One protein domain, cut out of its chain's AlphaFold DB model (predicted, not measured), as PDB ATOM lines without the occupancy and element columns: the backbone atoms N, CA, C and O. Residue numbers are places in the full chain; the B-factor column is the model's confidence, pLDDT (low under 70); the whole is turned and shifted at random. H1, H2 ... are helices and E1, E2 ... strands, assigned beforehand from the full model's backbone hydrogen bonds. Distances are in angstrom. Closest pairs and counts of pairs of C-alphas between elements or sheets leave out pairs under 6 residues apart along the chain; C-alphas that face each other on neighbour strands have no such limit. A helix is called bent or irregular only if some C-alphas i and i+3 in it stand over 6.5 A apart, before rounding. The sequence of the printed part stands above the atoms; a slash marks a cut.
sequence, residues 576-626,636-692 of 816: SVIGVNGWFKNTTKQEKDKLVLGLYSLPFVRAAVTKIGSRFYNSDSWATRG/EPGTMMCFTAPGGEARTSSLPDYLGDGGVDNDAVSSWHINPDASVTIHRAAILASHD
ATOM      1  N   SER A 576      12.765 -57.788 -42.090       92.81
ATOM      2  CA  SER A 576      11.688 -58.466 -42.801       92.81
ATOM      3  C   SER A 576      10.975 -57.498 -43.729       92.81
ATOM      4  O   SER A 576      10.701 -57.845 -44.874       92.81
ATOM      5  N   VAL A 577      10.764 -56.253 -43.290       93.19
ATOM      6  CA  VAL A 577      10.162 -55.211 -44.133       93.19
ATOM      7  C   VAL A 577      11.095 -54.728 -45.248       93.19
ATOM      8  O   VAL A 577      10.628 -54.341 -46.312       93.19
ATOM      9  N   ILE A 578      12.417 -54.792 -45.069       93.12
ATOM     10  CA  ILE A 578      13.384 -54.471 -46.138       93.12
ATOM     11  C   ILE A 578      13.611 -55.681 -47.069       93.12
ATOM     12  O   ILE A 578      14.093 -55.530 -48.191       93.12
ATOM     13  N   GLY A 579      13.229 -56.889 -46.643       91.62
ATOM     14  CA  GLY A 579      13.419 -58.126 -47.404       91.62
ATOM     15  C   GLY A 579      14.840 -58.692 -47.312       91.62
ATOM     16  O   GLY A 579      15.304 -59.342 -48.248       91.62
ATOM     17  N   VAL A 580      15.540 -58.437 -46.203       92.38
ATOM     18  CA  VAL A 580      16.927 -58.856 -45.929       92.38
ATOM     19  C   VAL A 580      16.918 -59.937 -44.844       92.38
ATOM     20  O   VAL A 580      17.553 -59.813 -43.805       92.38
ATOM     21  N   ASN A 581      16.149 -61.004 -45.048       88.69
ATOM     22  CA  ASN A 581      15.980 -62.064 -44.047       88.69
ATOM     23  C   ASN A 581      17.238 -62.935 -43.900       88.69
ATOM     24  O   ASN A 581      18.007 -63.107 -44.847       88.69
ATOM     25  N   GLY A 582      17.453 -63.511 -42.712       85.75
ATOM     26  CA  GLY A 582      18.504 -64.508 -42.476       85.75
ATOM     27  C   GLY A 582      19.953 -64.000 -42.524       85.75
ATOM     28  O   GLY A 582      20.879 -64.802 -42.377       85.75
ATOM     29  N   TRP A 583      20.188 -62.690 -42.671       88.62
ATOM     30  CA  TRP A 583      21.533 -62.088 -42.748       88.62
ATOM     31  C   TRP A 583      22.432 -62.440 -41.548       88.62
ATOM     32  O   TRP A 583      23.659 -62.488 -41.655       88.62
ATOM     33  N   PHE A 584      21.838 -62.716 -40.388       84.81
ATOM     34  CA  PHE A 584      22.560 -63.010 -39.154       84.81
ATOM     35  C   PHE A 584      22.935 -64.490 -38.975       84.81
ATOM     36  O   PHE A 584      23.734 -64.770 -38.077       84.81
ATOM     37  N   LYS A 585      22.401 -65.418 -39.792       84.12
ATOM     38  CA  LYS A 585      22.562 -66.879 -39.612       84.12
ATOM     39  C   LYS A 585      24.011 -67.350 -39.770       84.12
ATOM     40  O   LYS A 585      24.440 -68.248 -39.058       84.12
ATOM     41  N   ASN A 586      24.784 -66.681 -40.626       78.56
ATOM     42  CA  ASN A 586      26.195 -67.002 -40.887       78.56
ATOM     43  C   ASN A 586      27.171 -65.932 -40.371       78.56
ATOM     44  O   ASN A 586      28.346 -65.945 -40.729       78.56
ATOM     45  N   THR A 587      26.690 -64.991 -39.558       82.31
ATOM     46  CA  THR A 587      27.481 -63.839 -39.118       82.31
ATOM     47  C   THR A 587      28.019 -64.065 -37.708       82.31
ATOM     48  O   THR A 587      27.253 -64.331 -36.776       82.31
ATOM     49  N   THR A 588      29.331 -63.909 -37.517       81.88
ATOM     50  CA  THR A 588      29.955 -64.030 -36.191       81.88
ATOM     51  C   THR A 588      29.554 -62.871 -35.273       81.88
ATOM     52  O   THR A 588      29.254 -61.770 -35.735       81.88
ATOM     53  N   LYS A 589      29.587 -63.070 -33.948       78.75
ATOM     54  CA  LYS A 589      29.283 -61.998 -32.978       78.75
ATOM     55  C   LYS A 589      30.145 -60.745 -33.212       78.75
ATOM     56  O   LYS A 589      29.620 -59.643 -33.273       78.75
ATOM     57  N   GLN A 590      31.441 -60.934 -33.475       77.38
ATOM     58  CA  GLN A 590      32.381 -59.842 -33.749       77.38
ATOM     59  C   GLN A 590      32.026 -59.029 -35.007       77.38
ATOM     60  O   GLN A 590      32.342 -57.845 -35.094       77.38
ATOM     61  N   GLU A 591      31.404 -59.647 -36.010       79.69
ATOM     62  CA  GLU A 591      30.944 -58.946 -37.211       79.69
ATOM     63  C   GLU A 591      29.639 -58.188 -36.976       79.69
ATOM     64  O   GLU A 591      29.464 -57.113 -37.551       79.69
ATOM     65  N   LYS A 592      28.758 -58.698 -36.104       78.38
ATOM     66  CA  LYS A 592      27.526 -58.003 -35.692       78.38
ATOM     67  C   LYS A 592      27.832 -56.700 -34.948       78.38
ATOM     68  O   LYS A 592      27.121 -55.719 -35.142       78.38
ATOM     69  N   ASP A 593      28.929 -56.668 -34.196       85.12
ATOM     70  CA  ASP A 593      29.358 -55.496 -33.421       85.12
ATOM     71  C   ASP A 593      29.968 -54.371 -34.287       85.12
ATOM     72  O   ASP A 593      30.142 -53.242 -33.825       85.12
ATOM     73  N   LYS A 594      30.296 -54.636 -35.562       89.75
ATOM     74  CA  LYS A 594      30.843 -53.624 -36.483       89.75
ATOM     75  C   LYS A 594      29.718 -52.802 -37.100       89.75
ATOM     76  O   LYS A 594      29.199 -53.155 -38.157       89.75
ATOM     77  N   LEU A 595      29.364 -51.700 -36.449       92.75
ATOM     78  CA  LEU A 595      28.304 -50.804 -36.907       92.75
ATOM     79  C   LEU A 595      28.805 -49.810 -37.968       92.75
ATOM     80  O   LEU A 595      29.815 -49.138 -37.775       92.75
ATOM     81  N   VAL A 596      28.055 -49.671 -39.059       92.75
ATOM     82  CA  VAL A 596      28.225 -48.623 -40.073       92.75
ATOM     83  C   VAL A 596      27.488 -47.377 -39.588       92.75
ATOM     84  O   VAL A 596      26.300 -47.446 -39.272       92.75
ATOM     85  N   LEU A 597      28.210 -46.256 -39.482       90.62
ATOM     86  CA  LEU A 597      27.717 -44.993 -38.902       90.62
ATOM     87  C   LEU A 597      27.112 -45.144 -37.492       90.62
ATOM     88  O   LEU A 597      26.301 -44.330 -37.076       90.62
ATOM     89  N   GLY A 598      27.487 -46.189 -36.747       90.56
ATOM     90  CA  GLY A 598      26.956 -46.439 -35.404       90.56
ATOM     91  C   GLY A 598      25.515 -46.966 -35.353       90.56
ATOM     92  O   GLY A 598      24.981 -47.083 -34.254       90.56
ATOM     93  N   LEU A 599      24.900 -47.314 -36.492       90.38
ATOM     94  CA  LEU A 599      23.500 -47.758 -36.546       90.38
ATOM     95  C   LEU A 599      23.332 -49.242 -36.828       90.38
ATOM     96  O   LEU A 599      22.796 -49.978 -36.006       90.38
ATOM     97  N   TYR A 600      23.762 -49.671 -38.009       93.62
ATOM     98  CA  TYR A 600      23.465 -50.998 -38.530       93.62
ATOM     99  C   TYR A 600      24.738 -51.815 -38.661       93.62
ATOM    100  O   TYR A 600      25.778 -51.288 -39.055       93.62
ATOM    101  N   SER A 601      24.666 -53.114 -38.372       93.19
ATOM    102  CA  SER A 601      25.823 -53.990 -38.556       93.19
ATOM    103  C   SER A 601      26.257 -54.034 -40.026       93.19
ATOM    104  O   SER A 601      25.435 -54.053 -40.944       93.19
ATOM    105  N   LEU A 602      27.564 -54.072 -40.265       93.38
ATOM    106  CA  LEU A 602      28.139 -54.132 -41.607       93.38
ATOM    107  C   LEU A 602      27.608 -55.307 -42.457       93.38
ATOM    108  O   LEU A 602      27.322 -55.082 -43.635       93.38
ATOM    109  N   PRO A 603      27.432 -56.532 -41.917       94.25
ATOM    110  CA  PRO A 603      26.838 -57.644 -42.664       94.25
ATOM    111  C   PRO A 603      25.406 -57.352 -43.118       94.25
ATOM    112  O   PRO A 603      25.076 -57.601 -44.276       94.25
ATOM    113  N   PHE A 604      24.585 -56.758 -42.248       94.31
ATOM    114  CA  PHE A 604      23.228 -56.347 -42.604       94.31
ATOM    115  C   PHE A 604      23.232 -55.286 -43.705       94.31
ATOM    116  O   PHE A 604      22.528 -55.436 -44.696       94.31
ATOM    117  N   VAL A 605      24.063 -54.246 -43.578       94.94
ATOM    118  CA  VAL A 605      24.143 -53.167 -44.577       94.94
ATOM    119  C   VAL A 605      24.538 -53.715 -45.949       94.94
ATOM    120  O   VAL A 605      23.925 -53.362 -46.950       94.94
ATOM    121  N   ARG A 606      25.509 -54.633 -46.017       94.12
ATOM    122  CA  ARG A 606      25.900 -55.282 -47.282       94.12
ATOM    123  C   ARG A 606      24.786 -56.139 -47.878       94.12
ATOM    124  O   ARG A 606      24.589 -56.125 -49.093       94.12
ATOM    125  N   ALA A 607      24.056 -56.865 -47.037       94.00
ATOM    126  CA  ALA A 607      22.903 -57.638 -47.481       94.00
ATOM    127  C   ALA A 607      21.777 -56.716 -47.989       94.00
ATOM    128  O   ALA A 607      21.187 -56.989 -49.032       94.00
ATOM    129  N   ALA A 608      21.555 -55.575 -47.328       94.00
ATOM    130  CA  ALA A 608      20.609 -54.551 -47.760       94.00
ATOM    131  C   ALA A 608      20.988 -53.942 -49.113       94.00
ATOM    132  O   ALA A 608      20.132 -53.871 -49.984       94.00
ATOM    133  N   VAL A 609      22.257 -53.595 -49.350       93.00
ATOM    134  CA  VAL A 609      22.718 -53.145 -50.679       93.00
ATOM    135  C   VAL A 609      22.444 -54.183 -51.750       93.00
ATOM    136  O   VAL A 609      21.929 -53.846 -52.807       93.00
ATOM    137  N   THR A 610      22.771 -55.443 -51.470       91.25
ATOM    138  CA  THR A 610      22.577 -56.532 -52.437       91.25
ATOM    139  C   THR A 610      21.101 -56.684 -52.809       91.25
ATOM    140  O   THR A 610      20.785 -57.003 -53.950       91.25
ATOM    141  N   LYS A 611      20.193 -56.443 -51.854       90.38
ATOM    142  CA  LYS A 611      18.745 -56.530 -52.058       90.38
ATOM    143  C   LYS A 611      18.150 -55.284 -52.727       90.38
ATOM    144  O   LYS A 611      17.284 -55.422 -53.581       90.38
ATOM    145  N   ILE A 612      18.567 -54.091 -52.304       90.62
ATOM    146  CA  ILE A 612      17.980 -52.800 -52.706       90.62
ATOM    147  C   ILE A 612      18.556 -52.311 -54.034       90.62
ATOM    148  O   ILE A 612      17.840 -51.688 -54.825       90.62
ATOM    149  N   GLY A 613      19.841 -52.578 -54.259       90.94
ATOM    150  CA  GLY A 613      20.525 -52.202 -55.478       90.94
ATOM    151  C   GLY A 613      21.076 -50.777 -55.488       90.94
ATOM    152  O   GLY A 613      21.385 -50.193 -54.446       90.94
ATOM    153  N   SER A 614      21.178 -50.192 -56.682       87.88
ATOM    154  CA  SER A 614      21.733 -48.849 -56.922       87.88
ATOM    155  C   SER A 614      21.031 -47.750 -56.125       87.88
ATOM    156  O   SER A 614      21.678 -46.817 -55.647       87.88
ATOM    157  N   ARG A 615      19.720 -47.902 -55.895       86.69
ATOM    158  CA  ARG A 615      18.889 -46.990 -55.092       86.69
ATOM    159  C   ARG A 615      19.429 -46.771 -53.683       86.69
ATOM    160  O   ARG A 615      19.290 -45.673 -53.154       86.69
ATOM    161  N   PHE A 616      20.096 -47.771 -53.103       90.31
ATOM    162  CA  PHE A 616      20.724 -47.644 -51.789       90.31
ATOM    163  C   PHE A 616      21.725 -46.485 -51.739       90.31
ATOM    164  O   PHE A 616      21.834 -45.796 -50.726       90.31
ATOM    165  N   TYR A 617      22.436 -46.266 -52.846       88.12
ATOM    166  CA  TYR A 617      23.471 -45.247 -52.969       88.12
ATOM    167  C   TYR A 617      22.939 -43.871 -53.375       88.12
ATOM    168  O   TYR A 617      23.679 -42.887 -53.327       88.12
ATOM    169  N   ASN A 618      21.667 -43.790 -53.769       78.19
ATOM    170  CA  ASN A 618      21.027 -42.555 -54.191       78.19
ATOM    171  C   ASN A 618      20.291 -41.910 -53.011       78.19
ATOM    172  O   ASN A 618      19.064 -41.981 -52.904       78.19
ATOM    173  N   SER A 619      21.066 -41.334 -52.090       68.00
ATOM    174  CA  SER A 619      20.541 -40.551 -50.973       68.00
ATOM    175  C   SER A 619      20.572 -39.067 -51.327       68.00
ATOM    176  O   SER A 619      21.656 -38.536 -51.583       68.00
ATOM    177  N   ASP A 620      19.427 -38.393 -51.279       64.31
ATOM    178  CA  ASP A 620      19.382 -36.935 -51.321       64.31
ATOM    179  C   ASP A 620      19.132 -36.401 -49.908       64.31
ATOM    180  O   ASP A 620      18.322 -36.932 -49.139       64.31
ATOM    181  N   SER A 621      19.882 -35.373 -49.526       58.41
ATOM    182  CA  SER A 621      19.653 -34.689 -48.260       58.41
ATOM    183  C   SER A 621      18.509 -33.710 -48.466       58.41
ATOM    184  O   SER A 621      18.695 -32.657 -49.083       58.41
ATOM    185  N   TRP A 622      17.340 -34.027 -47.915       52.47
ATOM    186  CA  TRP A 622      16.260 -33.063 -47.747       52.47
ATOM    187  C   TRP A 622      16.619 -32.135 -46.585       52.47
ATOM    188  O   TRP A 622      15.951 -32.129 -45.555       52.47
ATOM    189  N   ALA A 623      17.687 -31.348 -46.736       49.47
ATOM    190  CA  ALA A 623      17.817 -30.154 -45.924       49.47
ATOM    191  C   ALA A 623      16.604 -29.303 -46.302       49.47
ATOM    192  O   ALA A 623      16.519 -28.796 -47.426       49.47
ATOM    193  N   THR A 624      15.607 -29.246 -45.418       47.75
ATOM    194  CA  THR A 624      14.436 -28.389 -45.574       47.75
ATOM    195  C   THR A 624      14.953 -27.012 -45.951       47.75
ATOM    196  O   THR A 624      15.608 -26.356 -45.145       47.75
ATOM    197  N   ARG A 625      14.701 -26.600 -47.200       41.75
ATOM    198  CA  ARG A 625      15.265 -25.401 -47.850       41.75
ATOM    199  C   ARG A 625      15.076 -24.088 -47.063       41.75
ATOM    200  O   ARG A 625      15.595 -23.069 -47.499       41.75
ATOM    201  N   GLY A 626      14.332 -24.099 -45.954       41.59
ATOM    202  CA  GLY A 626      13.991 -22.933 -45.142       41.59
ATOM    203  C   GLY A 626      14.939 -22.592 -43.985       41.59
ATOM    204  O   GLY A 626      15.079 -21.408 -43.712       41.59
ATOM    205  N   GLU A 636      28.940 -32.145 -42.288       57.38
ATOM    206  CA  GLU A 636      28.962 -33.580 -42.136       57.38
ATOM    207  C   GLU A 636      29.533 -34.157 -43.431       57.38
ATOM    208  O   GLU A 636      29.144 -33.741 -44.529       57.38
ATOM    209  N   PRO A 637      30.466 -35.106 -43.327       60.12
ATOM    210  CA  PRO A 637      30.807 -35.998 -44.410       60.12
ATOM    211  C   PRO A 637      29.668 -36.329 -45.379       60.12
ATOM    212  O   PRO A 637      28.649 -36.912 -44.999       60.12
ATOM    213  N   GLY A 638      29.864 -36.046 -46.666       66.25
ATOM    214  CA  GLY A 638      29.029 -36.643 -47.701       66.25
ATOM    215  C   GLY A 638      29.133 -38.169 -47.609       66.25
ATOM    216  O   GLY A 638      30.223 -38.724 -47.725       66.25
ATOM    217  N   THR A 639      28.013 -38.847 -47.374       78.81
ATOM    218  CA  THR A 639      27.920 -40.309 -47.402       78.81
ATOM    219  C   THR A 639      27.039 -40.760 -48.563       78.81
ATOM    220  O   THR A 639      26.091 -40.064 -48.918       78.81
ATOM    221  N   MET A 640      27.359 -41.916 -49.148       86.62
ATOM    222  CA  MET A 640      26.494 -42.616 -50.109       86.62
ATOM    223  C   MET A 640      25.539 -43.592 -49.403       86.62
ATOM    224  O   MET A 640      24.928 -44.429 -50.051       86.62
ATOM    225  N   MET A 641      25.458 -43.561 -48.070       90.06
ATOM    226  CA  MET A 641      24.483 -44.353 -47.321       90.06
ATOM    227  C   MET A 641      23.113 -43.675 -47.371       90.06
ATOM    228  O   MET A 641      23.010 -42.462 -47.192       90.06
ATOM    229  N   CYS A 642      22.044 -44.462 -47.489       89.12
ATOM    230  CA  CYS A 642      20.671 -43.972 -47.344       89.12
ATOM    231  C   CYS A 642      20.261 -43.689 -45.884       89.12
ATOM    232  O   CYS A 642      19.085 -43.510 -45.601       89.12
ATOM    233  N   PHE A 643      21.208 -43.679 -44.945       90.31
ATOM    234  CA  PHE A 643      21.014 -43.337 -43.539       90.31
ATOM    235  C   PHE A 643      22.232 -42.560 -43.025       90.31
ATOM    236  O   PHE A 643      23.317 -42.626 -43.607       90.31
ATOM    237  N   THR A 644      22.053 -41.813 -41.942       87.06
ATOM    238  CA  THR A 644      23.082 -40.968 -41.322       87.06
ATOM    239  C   THR A 644      23.531 -41.537 -39.978       87.06
ATOM    240  O   THR A 644      23.060 -42.589 -39.561       87.06
ATOM    241  N   ALA A 645      24.520 -40.913 -39.336       86.25
ATOM    242  CA  ALA A 645      24.863 -41.252 -37.955       86.25
ATOM    243  C   ALA A 645      23.740 -40.793 -37.000       86.25
ATOM    244  O   ALA A 645      22.977 -39.902 -37.382       86.25
ATOM    245  N   PRO A 646      23.646 -41.350 -35.774       83.44
ATOM    246  CA  PRO A 646      22.634 -40.957 -34.802       83.44
ATOM    247  C   PRO A 646      22.500 -39.444 -34.635       83.44
ATOM    248  O   PRO A 646      23.479 -38.765 -34.322       83.44
ATOM    249  N   GLY A 647      21.285 -38.931 -34.828       77.69
ATOM    250  CA  GLY A 647      20.979 -37.499 -34.728       77.69
ATOM    251  C   GLY A 647      21.279 -36.679 -35.988       77.69
ATOM    252  O   GLY A 647      21.022 -35.477 -35.990       77.69
ATOM    253  N   GLY A 648      21.778 -37.308 -37.054       76.62
ATOM    254  CA  GLY A 648      21.937 -36.676 -38.360       76.62
ATOM    255  C   GLY A 648      20.595 -36.402 -39.048       76.62
ATOM    256  O   GLY A 648      19.551 -36.978 -38.721       76.62
ATOM    257  N   GLU A 649      20.607 -35.525 -40.051       70.25
ATOM    258  CA  GLU A 649      19.416 -35.282 -40.869       70.25
ATOM    259  C   GLU A 649      19.001 -36.565 -41.602       70.25
ATOM    260  O   GLU A 649      19.845 -37.318 -42.101       70.25
ATOM    261  N   ALA A 650      17.693 -36.840 -41.665       66.31
ATOM    262  CA  ALA A 650      17.218 -37.988 -42.427       66.31
ATOM    263  C   ALA A 650      17.461 -37.726 -43.909       66.31
ATOM    264  O   ALA A 650      17.149 -36.655 -44.430       66.31
ATOM    265  N   ARG A 651      17.984 -38.741 -44.587       68.88
ATOM    266  CA  ARG A 651      18.141 -38.743 -46.034       68.88
ATOM    267  C   ARG A 651      17.070 -39.638 -46.616       68.88
ATOM    268  O   ARG A 651      16.879 -40.750 -46.141       68.88
ATOM    269  N   THR A 652      16.375 -39.170 -47.633       62.22
ATOM    270  CA  THR A 652      15.443 -40.007 -48.386       62.22
ATOM    271  C   THR A 652      16.020 -40.233 -49.773       62.22
ATOM    272  O   THR A 652      16.882 -39.482 -50.240       62.22
ATOM    273  N   SER A 653      15.608 -41.316 -50.429       59.81
ATOM    274  CA  SER A 653      15.952 -41.459 -51.838       59.81
ATOM    275  C   SER A 653      15.172 -40.416 -52.634       59.81
ATOM    276  O   SER A 653      13.977 -40.238 -52.410       59.81
ATOM    277  N   SER A 654      15.848 -39.706 -53.537       52.38
ATOM    278  CA  SER A 654      15.204 -38.758 -54.455       52.38
ATOM    279  C   SER A 654      14.421 -39.457 -55.562       52.38
ATOM    280  O   SER A 654      13.618 -38.815 -56.237       52.38
ATOM    281  N   LEU A 655      14.650 -40.758 -55.769       55.38
ATOM    282  CA  LEU A 655      13.939 -41.511 -56.786       55.38
ATOM    283  C   LEU A 655      12.597 -41.988 -56.237       55.38
ATOM    284  O   LEU A 655      12.568 -42.731 -55.257       55.38
ATOM    285  N   PRO A 656      11.485 -41.604 -56.877       55.75
ATOM    286  CA  PRO A 656      10.197 -42.125 -56.490       55.75
ATOM    287  C   PRO A 656      10.106 -43.636 -56.733       55.75
ATOM    288  O   PRO A 656      10.259 -44.112 -57.861       55.75
ATOM    289  N   ASP A 657       9.770 -44.388 -55.686       57.44
ATOM    290  CA  ASP A 657       9.650 -45.852 -55.737       57.44
ATOM    291  C   ASP A 657       8.531 -46.351 -56.670       57.44
ATOM    292  O   ASP A 657       8.520 -47.515 -57.077       57.44
ATOM    293  N   TYR A 658       7.604 -45.477 -57.085       53.59
ATOM    294  CA  TYR A 658       6.490 -45.846 -57.963       53.59
ATOM    295  C   TYR A 658       6.901 -46.217 -59.398       53.59
ATOM    296  O   TYR A 658       6.117 -46.870 -60.097       53.59
ATOM    297  N   LEU A 659       8.129 -45.895 -59.829       51.44
ATOM    298  CA  LEU A 659       8.677 -46.390 -61.104       51.44
ATOM    299  C   LEU A 659       8.902 -47.917 -61.099       51.44
ATOM    300  O   LEU A 659       9.045 -48.524 -62.159       51.44
ATOM    301  N   GLY A 660       8.778 -48.564 -59.935       51.69
ATOM    302  CA  GLY A 660       8.801 -50.013 -59.765       51.69
ATOM    303  C   GLY A 660      10.198 -50.609 -59.813       51.69
ATOM    304  O   GLY A 660      11.114 -50.061 -60.419       51.69
ATOM    305  N   ASP A 661      10.328 -51.805 -59.244       53.41
ATOM    306  CA  ASP A 661      11.550 -52.628 -59.245       53.41
ATOM    307  C   ASP A 661      11.974 -53.126 -60.647       53.41
ATOM    308  O   ASP A 661      12.754 -54.062 -60.779       53.41
ATOM    309  N   GLY A 662      11.456 -52.519 -61.720       52.22
ATOM    310  CA  GLY A 662      11.811 -52.836 -63.102       52.22
ATOM    311  C   GLY A 662      13.117 -52.194 -63.571       52.22
ATOM    312  O   GLY A 662      13.574 -52.509 -64.671       52.22
ATOM    313  N   GLY A 663      13.712 -51.304 -62.772       61.88
ATOM    314  CA  GLY A 663      15.053 -50.794 -63.031       61.88
ATOM    315  C   GLY A 663      16.069 -51.922 -62.883       61.88
ATOM    316  O   GLY A 663      16.337 -52.370 -61.774       61.88
ATOM    317  N   VAL A 664      16.622 -52.395 -64.000       67.81
ATOM    318  CA  VAL A 664      17.778 -53.292 -63.966       67.81
ATOM    319  C   VAL A 664      18.973 -52.446 -63.556       67.81
ATOM    320  O   VAL A 664      19.386 -51.551 -64.295       67.81
ATOM    321  N   ASP A 665      19.500 -52.715 -62.366       80.81
ATOM    322  CA  ASP A 665      20.749 -52.111 -61.934       80.81
ATOM    323  C   ASP A 665      21.860 -52.402 -62.936       80.81
ATOM    324  O   ASP A 665      21.943 -53.484 -63.521       80.81
ATOM    325  N   ASN A 666      22.772 -51.446 -63.090       84.44
ATOM    326  CA  ASN A 666      24.002 -51.720 -63.806       84.44
ATOM    327  C   ASN A 666      24.795 -52.806 -63.061       84.44
ATOM    328  O   ASN A 666      25.043 -52.677 -61.861       84.44
ATOM    329  N   ASP A 667      25.287 -53.819 -63.781       86.00
ATOM    330  CA  ASP A 667      26.150 -54.872 -63.223       86.00
ATOM    331  C   ASP A 667      27.363 -54.321 -62.449       86.00
ATOM    332  O   ASP A 667      27.942 -55.008 -61.613       86.00
ATOM    333  N   ALA A 668      27.793 -53.086 -62.723       88.12
ATOM    334  CA  ALA A 668      28.844 -52.414 -61.972       88.12
ATOM    335  C   ALA A 668      28.489 -52.200 -60.492       88.12
ATOM    336  O   ALA A 668      29.383 -52.298 -59.652       88.12
ATOM    337  N   VAL A 669      27.222 -51.953 -60.156       87.75
ATOM    338  CA  VAL A 669      26.769 -51.668 -58.783       87.75
ATOM    339  C   VAL A 669      26.968 -52.876 -57.874       87.75
ATOM    340  O   VAL A 669      27.370 -52.719 -56.724       87.75
ATOM    341  N   SER A 670      26.808 -54.094 -58.400       86.81
ATOM    342  CA  SER A 670      27.076 -55.323 -57.639       86.81
ATOM    343  C   SER A 670      28.559 -55.493 -57.278       86.81
ATOM    344  O   SER A 670      28.894 -56.244 -56.364       86.81
ATOM    345  N   SER A 671      29.459 -54.770 -57.960       88.31
ATOM    346  CA  SER A 671      30.880 -54.704 -57.607       88.31
ATOM    347  C   SER A 671      31.201 -53.662 -56.532       88.31
ATOM    348  O   SER A 671      32.344 -53.592 -56.086       88.31
ATOM    349  N   TRP A 672      30.253 -52.820 -56.119       92.50
ATOM    350  CA  TRP A 672      30.516 -51.792 -55.116       92.50
ATOM    351  C   TRP A 672      30.520 -52.402 -53.722       92.50
ATOM    352  O   TRP A 672      29.732 -53.287 -53.396       92.50
ATOM    353  N   HIS A 673      31.433 -51.932 -52.878       91.88
ATOM    354  CA  HIS A 673      31.659 -52.550 -51.581       91.88
ATOM    355  C   HIS A 673      31.658 -51.525 -50.455       91.88
ATOM    356  O   HIS A 673      32.454 -50.584 -50.446       91.88
ATOM    357  N   ILE A 674      30.791 -51.748 -49.467       93.25
ATOM    358  CA  ILE A 674      30.714 -50.920 -48.261       93.25
ATOM    359  C   ILE A 674      31.764 -51.365 -47.248       93.25
ATOM    360  O   ILE A 674      31.868 -52.545 -46.876       93.25
ATOM    361  N   ASN A 675      32.534 -50.390 -46.781       92.38
ATOM    362  CA  ASN A 675      33.561 -50.548 -45.765       92.38
ATOM    363  C   ASN A 675      33.009 -50.215 -44.362       92.38
ATOM    364  O   ASN A 675      31.991 -49.532 -44.243       92.38
ATOM    365  N   PRO A 676      33.675 -50.667 -43.279       89.50
ATOM    366  CA  PRO A 676      33.222 -50.414 -41.905       89.50
ATOM    367  C   PRO A 676      33.075 -48.928 -41.538       89.50
ATOM    368  O   PRO A 676      32.274 -48.583 -40.680       89.50
ATOM    369  N   ASP A 677      33.834 -48.049 -42.190       89.19
ATOM    370  CA  ASP A 677      33.820 -46.593 -41.993       89.19
ATOM    371  C   ASP A 677      32.761 -45.871 -42.847       89.19
ATOM    372  O   ASP A 677      32.856 -44.664 -43.052       89.19
ATOM    373  N   ALA A 678      31.791 -46.616 -43.391       90.38
ATOM    374  CA  ALA A 678      30.778 -46.144 -44.334       90.38
ATOM    375  C   ALA A 678      31.323 -45.613 -45.675       90.38
ATOM    376  O   ALA A 678      30.559 -45.067 -46.470       90.38
ATOM    377  N   SER A 679      32.617 -45.791 -45.973       90.94
ATOM    378  CA  SER A 679      33.135 -45.513 -47.314       90.94
ATOM    379  C   SER A 679      32.681 -46.580 -48.310       90.94
ATOM    380  O   SER A 679      32.528 -47.754 -47.955       90.94
ATOM    381  N   VAL A 680      32.502 -46.184 -49.570       91.31
ATOM    382  CA  VAL A 680      32.173 -47.102 -50.669       91.31
ATOM    383  C   VAL A 680      33.393 -47.244 -51.571       91.31
ATOM    384  O   VAL A 680      33.950 -46.256 -52.056       91.31
ATOM    385  N   THR A 681      33.831 -48.482 -51.775       92.62
ATOM    386  CA  THR A 681      34.820 -48.829 -52.796       92.62
ATOM    387  C   THR A 681      34.085 -49.114 -54.097       92.62
ATOM    388  O   THR A 681      33.274 -50.035 -54.162       92.62
ATOM    389  N   ILE A 682      34.383 -48.332 -55.128       91.25
ATOM    390  CA  ILE A 682      33.758 -48.402 -56.448       91.25
ATOM    391  C   ILE A 682      34.802 -48.940 -57.427       91.25
ATOM    392  O   ILE A 682      35.794 -48.272 -57.727       91.25
ATOM    393  N   HIS A 683      34.607 -50.170 -57.908       86.44
ATOM    394  CA  HIS A 683      35.516 -50.802 -58.874       86.44
ATOM    395  C   HIS A 683      35.211 -50.422 -60.324       86.44
ATOM    396  O   HIS A 683      36.110 -50.414 -61.165       86.44
ATOM    397  N   ARG A 684      33.938 -50.148 -60.621       85.94
ATOM    398  CA  ARG A 684      33.436 -49.754 -61.938       85.94
ATOM    399  C   ARG A 684      32.357 -48.696 -61.743       85.94
ATOM    400  O   ARG A 684      31.431 -48.920 -60.973       85.94
ATOM    401  N   ALA A 685      32.484 -47.575 -62.436       81.50
ATOM    402  CA  ALA A 685      31.476 -46.524 -62.495       81.50
ATOM    403  C   ALA A 685      31.625 -45.760 -63.811       81.50
ATOM    404  O   ALA A 685      32.744 -45.609 -64.311       81.50
ATOM    405  N   ALA A 686      30.512 -45.270 -64.352       75.81
ATOM    406  CA  ALA A 686      30.520 -44.257 -65.392       75.81
ATOM    407  C   ALA A 686      30.235 -42.893 -64.751       75.81
ATOM    408  O   ALA A 686      29.269 -42.735 -64.009       75.81
ATOM    409  N   ILE A 687      31.081 -41.903 -65.037       67.62
ATOM    410  CA  ILE A 687      30.844 -40.513 -64.639       67.62
ATOM    411  C   ILE A 687      30.329 -39.791 -65.879       67.62
ATOM    412  O   ILE A 687      31.082 -39.576 -66.826       67.62
ATOM    413  N   LEU A 688      29.038 -39.462 -65.892       58.66
ATOM    414  CA  LEU A 688      28.383 -38.850 -67.057       58.66
ATOM    415  C   LEU A 688      28.530 -37.334 -67.080       58.66
ATOM    416  O   LEU A 688      28.637 -36.725 -68.141       58.66
ATOM    417  N   ALA A 689      28.555 -36.736 -65.898       58.62
ATOM    418  CA  ALA A 689      28.812 -35.328 -65.713       58.62
ATOM    419  C   ALA A 689      29.527 -35.142 -64.376       58.62
ATOM    420  O   ALA A 689      29.147 -35.723 -63.357       58.62
ATOM    421  N   SER A 690      30.563 -34.318 -64.389       50.47
ATOM    422  CA  SER A 690      31.134 -33.735 -63.187       50.47
ATOM    423  C   SER A 690      30.930 -32.235 -63.308       50.47
ATOM    424  O   SER A 690      31.197 -31.654 -64.361       50.47
ATOM    425  N   HIS A 691      30.374 -31.620 -62.270       43.97
ATOM    426  CA  HIS A 691      30.304 -30.172 -62.213       43.97
ATOM    427  C   HIS A 691      31.593 -29.674 -61.568       43.97
ATOM    428  O   HIS A 691      31.771 -29.818 -60.357       43.97
ATOM    429  N   ASP A 692      32.482 -29.089 -62.371       42.56
ATOM    430  CA  ASP A 692      33.537 -28.240 -61.834       42.56
ATOM    431  C   ASP A 692      32.851 -27.008 -61.246       42.56
ATOM    432  O   ASP A 692      32.484 -26.068 -61.954       42.56
TER     433      ASP A 692
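This is residues 576 to 626 and 636 to 692 of the 816 residues of the protein "HET domain-containing protein" of Coleophoma cylindrospora (UniProt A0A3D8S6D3). Little regular structure: loops wrap round one kinked helix, H2, with short H1 near its first end and the small antiparallel sheet E1 - E2 near its other; residues 687 to 692 stick out. The 108 printed residues hold H1, H2, E1, E2, E3, E4 in order, class mixed, 33 residues in named elements. It is compact, radius of gyration of the C-alphas 14.8 A, spans 43 by 34 by 29 A.

Start at H1, residues 589 to 592; it touches H2, residues 602 to 617, at 602 to 603 alone, closest C-alphas Glu 591 and Pro 603, 6.9 A. H2 is irregular: C-alphas 611 and 614 are 9.6 A apart; 8 of 12 O i to N i+4 pairs are within hydrogen-bond range. In E1, residues 619 to 621, find N 620, 3.0 A from O 652 of antiparallel E2, residues 651 to 653. E3, residues 680 to 682, and E4, residues 687 to 690, pair with no named strand.

Find C-alpha 602 at (28.139, -54.132, -41.607); H2 runs 15.2 A to C-alpha 617. E4 ends at (31.134, -33.735, -63.187).

Across unprinted 627 to 635, C-alphas 626 and 636 are 18.6 A apart. E2 to E3 is a long link. Confidence is under 70 in 32 residues, among them 650 to 664.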